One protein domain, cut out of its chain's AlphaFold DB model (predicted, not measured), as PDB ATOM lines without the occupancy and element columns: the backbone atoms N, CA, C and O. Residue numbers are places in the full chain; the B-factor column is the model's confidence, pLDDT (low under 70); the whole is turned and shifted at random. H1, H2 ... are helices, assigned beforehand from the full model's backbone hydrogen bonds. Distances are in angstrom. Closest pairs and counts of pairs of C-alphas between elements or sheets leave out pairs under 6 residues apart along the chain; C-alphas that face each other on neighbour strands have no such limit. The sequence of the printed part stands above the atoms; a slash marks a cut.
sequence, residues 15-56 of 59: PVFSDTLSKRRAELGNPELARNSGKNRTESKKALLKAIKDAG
ATOM      1  N   PRO A  15     135.412 139.758  90.422       96.69
ATOM      2  CA  PRO A  15     135.395 139.443  88.992       96.69
ATOM      3  C   PRO A  15     135.859 138.016  88.667       96.69
ATOM      4  O   PRO A  15     135.130 137.263  88.020       96.69
ATOM      5  N   VAL A  16     137.011 137.591  89.198       95.75
ATOM      6  CA  VAL A  16     137.547 136.234  88.965       95.75
ATOM      7  C   VAL A  16     136.586 135.148  89.463       95.75
ATOM      8  O   VAL A  16     136.393 134.113  88.812       95.75
ATOM      9  N   PHE A  17     135.966 135.371  90.622       95.06
ATOM     10  CA  PHE A  17     134.943 134.477  91.154       95.06
ATOM     11  C   PHE A  17     133.721 134.385  90.237       95.06
ATOM     12  O   PHE A  17     133.270 133.277  89.941       95.06
ATOM     13  N   SER A  18     133.209 135.531  89.780       95.50
ATOM     14  CA  SER A  18     132.029 135.624  88.913       95.50
ATOM     15  C   SER A  18     132.221 134.853  87.604       95.50
ATOM     16  O   SER A  18     131.373 134.039  87.222       95.50
ATOM     17  N   ASP A  19     133.376 135.028  86.961       96.56
ATOM     18  CA  ASP A  19     133.710 134.337  85.715       96.56
ATOM     19  C   ASP A  19     133.784 132.824  85.918       96.56
ATOM     20  O   ASP A  19     133.244 132.038  85.134       96.56
ATOM     21  N   THR A  20     134.423 132.400  87.010       94.56
ATOM     22  CA  THR A  20     134.541 130.982  87.366       94.56
ATOM     23  C   THR A  20     133.168 130.366  87.631       94.56
ATOM     24  O   THR A  20     132.875 129.269  87.155       94.56
ATOM     25  N   LEU A  21     132.305 131.072  88.363       91.75
ATOM     26  CA  LEU A  21     130.944 130.637  88.658       91.75
ATOM     27  C   LEU A  21     130.116 130.486  87.374       91.75
ATOM     28  O   LEU A  21     129.403 129.495  87.219       91.75
ATOM     29  N   SER A  22     130.242 131.432  86.443       93.12
ATOM     30  CA  SER A  22     129.531 131.416  85.161       93.12
ATOM     31  C   SER A  22     129.952 130.232  84.291       93.12
ATOM     32  O   SER A  22     129.092 129.502  83.800       93.12
ATOM     33  N   LYS A  23     131.262 129.966  84.185       94.88
ATOM     34  CA  LYS A  23     131.792 128.783  83.483       94.88
ATOM     35  C   LYS A  23     131.254 127.484  84.078       94.88
ATOM     36  O   LYS A  23     130.756 126.635  83.347       94.88
ATOM     37  N   ARG A  24     131.273 127.362  85.408       92.25
ATOM     38  CA  ARG A  24     130.768 126.167  86.104       92.25
ATOM     39  C   ARG A  24     129.268 125.959  85.911       92.25
ATOM     40  O   ARG A  24     128.837 124.821  85.783       92.25
ATOM     41  N   ARG A  25     128.468 127.030  85.891       89.69
ATOM     42  CA  ARG A  25     127.027 126.939  85.596       89.69
ATOM     43  C   ARG A  25     126.769 126.488  84.160       89.69
ATOM     44  O   ARG A  25     125.872 125.688  83.945       89.69
ATOM     45  N   ALA A  26     127.553 126.976  83.198       92.06
ATOM     46  CA  ALA A  26     127.438 126.538  81.809       92.06
ATOM     47  C   ALA A  26     127.821 125.058  81.638       92.06
ATOM     48  O   ALA A  26     127.146 124.334  80.915       92.06
ATOM     49  N   GLU A  27     128.864 124.604  82.336       94.19
ATOM     50  CA  GLU A  27     129.340 123.216  82.298       94.19
ATOM     51  C   GLU A  27     128.376 122.234  82.984       94.19
ATOM     52  O   GLU A  27     128.088 121.168  82.448       94.19
ATOM     53  N   LEU A  28     127.866 122.586  84.169       89.62
ATOM     54  CA  LEU A  28     127.029 121.699  84.988       89.62
ATOM     55  C   LEU A  28     125.527 121.835  84.700       89.62
ATOM     56  O   LEU A  28     124.735 121.023  85.177       89.62
ATOM     57  N   GLY A  29     125.119 122.869  83.960       86.69
ATOM     58  CA  GLY A  29     123.717 123.206  83.739       86.69
ATOM     59  C   GLY A  29     123.005 123.647  85.023       86.69
ATOM     60  O   GLY A  29     123.578 124.329  85.877       86.69
ATOM     61  N   ASN A  30     121.733 123.259  85.157       76.44
ATOM     62  CA  ASN A  30     120.905 123.539  86.333       76.44
ATOM     63  C   ASN A  30     120.546 122.233  87.065       76.44
ATOM     64  O   ASN A  30     119.424 121.744  86.916       76.44
ATOM     65  N   PRO A  31     121.493 121.626  87.801       81.62
ATOM     66  CA  PRO A  31     121.206 120.419  88.562       81.62
ATOM     67  C   PRO A  31     120.206 120.728  89.680       81.62
ATOM     68  O   PRO A  31     120.268 121.795  90.296       81.62
ATOM     69  N   GLU A  32     119.317 119.781  89.983       82.94
ATOM     70  CA  GLU A  32     118.427 119.905  91.137       82.94
ATOM     71  C   GLU A  32     119.273 119.877  92.415       82.94
ATOM     72  O   GLU A  32     119.851 118.856  92.797       82.94
ATOM     73  N   LEU A  33     119.405 121.036  93.059       81.19
ATOM     74  CA  LEU A  33     120.196 121.166  94.271       81.19
ATOM     75  C   LEU A  33     119.386 120.669  95.463       81.19
ATOM     76  O   LEU A  33     118.260 121.112  95.694       81.19
ATOM     77  N   ALA A  34     119.997 119.802  96.272       80.44
ATOM     78  CA  ALA A  34     119.403 119.374  97.528       80.44
ATOM     79  C   ALA A  34     119.076 120.605  98.385       80.44
ATOM     80  O   ALA A  34     119.959 121.338  98.839       80.44
ATOM     81  N   ARG A  35     117.782 120.854  98.597       81.00
ATOM     82  CA  ARG A  35     117.337 121.959  99.440       81.00
ATOM     83  C   ARG A  35     117.606 121.602 100.896       81.00
ATOM     84  O   ARG A  35     117.268 120.514 101.359       81.00
ATOM     85  N   ASN A  36     118.177 122.547 101.642       81.81
ATOM     86  CA  ASN A  36     118.292 122.407 103.089       81.81
ATOM     87  C   ASN A  36     116.906 122.133 103.686       81.81
ATOM     88  O   ASN A  36     115.952 122.859 103.406       81.81
ATOM     89  N   SER A  37     116.814 121.128 104.560       82.94
ATOM     90  CA  SER A  37     115.543 120.656 105.139       82.94
ATOM     91  C   SER A  37     114.773 121.715 105.941       82.94
ATOM     92  O   SER A  37     113.613 121.512 106.284       82.94
ATOM     93  N   GLY A  38     115.420 122.829 106.301       87.06
ATOM     94  CA  GLY A  38     114.815 123.889 107.105       87.06
ATOM     95  C   GLY A  38     114.504 123.483 108.551       87.06
ATOM     96  O   GLY A  38     113.865 124.262 109.255       87.06
ATOM     97  N   LYS A  39     114.965 122.311 109.012       86.81
ATOM     98  CA  LYS A  39     114.655 121.760 110.345       86.81
ATOM     99  C   LYS A  39     115.139 122.638 111.506       86.81
ATOM    100  O   LYS A  39     114.472 122.702 112.528       86.81
ATOM    101  N   ASN A  40     116.232 123.380 111.315       90.38
ATOM    102  CA  ASN A  40     116.856 124.204 112.359       90.38
ATOM    103  C   ASN A  40     116.529 125.704 112.224       90.38
ATOM    104  O   ASN A  40     117.351 126.559 112.546       90.38
ATOM    105  N   ARG A  41     115.355 126.057 111.680       92.81
ATOM    106  CA  ARG A  41     114.921 127.462 111.596       92.81
ATOM    107  C   ARG A  41     114.627 128.003 112.995       92.81
ATOM    108  O   ARG A  41     113.898 127.374 113.757       92.81
ATOM    109  N   THR A  42     115.133 129.195 113.283       95.75
ATOM    110  CA  THR A  42     114.752 129.961 114.475       95.75
ATOM    111  C   THR A  42     113.271 130.344 114.424       95.75
ATOM    112  O   THR A  42     112.677 130.416 113.343       95.75
ATOM    113  N   GLU A  43     112.675 130.659 115.575       95.94
ATOM    114  CA  GLU A  43     111.274 131.107 115.647       95.94
ATOM    115  C   GLU A  43     111.022 132.373 114.818       95.94
ATOM    116  O   GLU A  43     110.053 132.440 114.062       95.94
ATOM    117  N   SER A  44     111.959 133.327 114.836       96.38
ATOM    118  CA  SER A  44     111.900 134.523 113.985       96.38
ATOM    119  C   SER A  44     111.833 134.182 112.492       96.38
ATOM    120  O   SER A  44     111.047 134.769 111.747       96.38
ATOM    121  N   LYS A  45     112.611 133.188 112.041       94.50
ATOM    122  CA  LYS A  45     112.608 132.736 110.645       94.50
ATOM    123  C   LYS A  45     111.289 132.049 110.288       94.50
ATOM    124  O   LYS A  45     110.788 132.261 109.188       94.50
ATOM    125  N   LYS A  46     110.720 131.238 111.186       94.62
ATOM    126  CA  LYS A  46     109.416 130.588 110.968       94.62
ATOM    127  C   LYS A  46     108.295 131.622 110.846       94.62
ATOM    128  O   LYS A  46     107.510 131.535 109.906       94.62
ATOM    129  N   ALA A  47     108.269 132.615 111.738       96.81
ATOM    130  CA  ALA A  47     107.288 133.697 111.712       96.81
ATOM    131  C   ALA A  47     107.347 134.492 110.399       96.81
ATOM    132  O   ALA A  47     106.321 134.686 109.750       96.81
ATOM    133  N   LEU A  48     108.553 134.861 109.955       95.94
ATOM    134  CA  LEU A  48     108.753 135.545 108.676       95.94
ATOM    135  C   LEU A  48     108.226 134.720 107.493       95.94
ATOM    136  O   LEU A  48     107.494 135.235 106.655       95.94
ATOM    137  N   LEU A  49     108.586 133.437 107.422       94.25
ATOM    138  CA  LEU A  49     108.151 132.573 106.323       94.25
ATOM    139  C   LEU A  49     106.634 132.357 106.328       94.25
ATOM    140  O   LEU A  49     106.035 132.271 105.258       94.25
ATOM    141  N   LYS A  50     106.003 132.317 107.509       95.31
ATOM    142  CA  LYS A  50     104.543 132.285 107.616       95.31
ATOM    143  C   LYS A  50     103.923 133.559 107.037       95.31
ATOM    144  O   LYS A  50     103.032 133.450 106.207       95.31
ATOM    145  N   ALA A  51     104.425 134.736 107.412       97.25
ATOM    146  CA  ALA A  51     103.918 136.009 106.900       97.25
ATOM    147  C   ALA A  51     104.041 136.112 105.369       97.25
ATOM    148  O   ALA A  51     103.110 136.550 104.701       97.25
ATOM    149  N   ILE A  52     105.159 135.644 104.803       96.81
ATOM    150  CA  ILE A  52     105.355 135.580 103.345       96.81
ATOM    151  C   ILE A  52     104.310 134.668 102.692       96.81
ATOM    152  O   ILE A  52     103.729 135.039 101.674       96.81
ATOM    153  N   LYS A  53     104.052 133.494 103.282       96.44
ATOM    154  CA  LYS A  53     103.047 132.552 102.777       96.44
ATOM    155  C   LYS A  53     101.634 133.129 102.850       96.44
ATOM    156  O   LYS A  53     100.879 133.001 101.892       96.44
ATOM    157  N   ASP A  54     101.289 133.772 103.961       97.25
ATOM    158  CA  ASP A  54      99.982 134.409 104.152       97.25
ATOM    159  C   ASP A  54      99.766 135.559 103.145       97.25
ATOM    160  O   ASP A  54      98.644 135.794 102.709       97.25
ATOM    161  N   ALA A  55     100.843 136.226 102.712       97.00
ATOM    162  CA  ALA A  55     100.830 137.238 101.654       97.00
ATOM    163  C   ALA A  55     100.818 136.661 100.219       97.00
ATOM    164  O   ALA A  55     100.881 137.422  99.254       97.00
ATOM    165  N   GLY A  56     100.765 135.333 100.055       96.31
ATOM    166  CA  GLY A  56     100.734 134.659  98.749       96.31
ATOM    167  C   GLY A  56     102.106 134.390  98.118       96.31
ATOM    168  O   GLY A  56     102.177 133.934  96.978       96.31
TER     169      GLY A  56
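AT A GLANCE: This is residues 15 to 56 of the 59 residues of an uncharacterized protein of Sphingorhabdus lacus (UniProt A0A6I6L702). Two helices stand at opposite ends of a long open linker, H1 at one end and H2 at the other, with no contact between them and no shared core. Each helix stands crosswise to the long axis, which is made by the linker, residues 29 to 42. The printed part has 42 residues with two named helices, H1 then H2, and no named strand; its class is all helix. It is extended, with a radius of gyration of the C-alphas of 16.5 A, and its outline is elongated, with spans of 38 by 23 by 23 A.

IN THESE COORDINATES: H1 takes residues 15 to 28 and is 20.0 A long from first to last C-alpha. It begins at C-alpha 15, (135.395, 139.443, 88.992), and ends at C-alpha 28, (127.029, 121.699, 84.988). Residues 29 to 42 follow with no named element. H2 takes residues 43 to 54, is 16.4 A long and ends at C-alpha 54, (99.982, 134.409, 104.152).

HOW THE PARTS SIT: H1 and H2 are apart, with no C-alpha of the one within 8 A of the other. Residues 15 to 37, of which 15 to 28 belong to H1, stand free. Residues 50 to 56, of which 50 to 54 belong to H2, stand free too. In H1 and H2 every O i to N i+4 pair is within hydrogen-bond range.

THE WHOLE: The two C-alphas farthest apart, those of Val 16 and Asp 54, are 40.6 A apart. The printed part has no cut. The link from H1 to H2, 14 residues, is long. The mean pLDDT of the printed part is 91.5, and no printed residue is under 70.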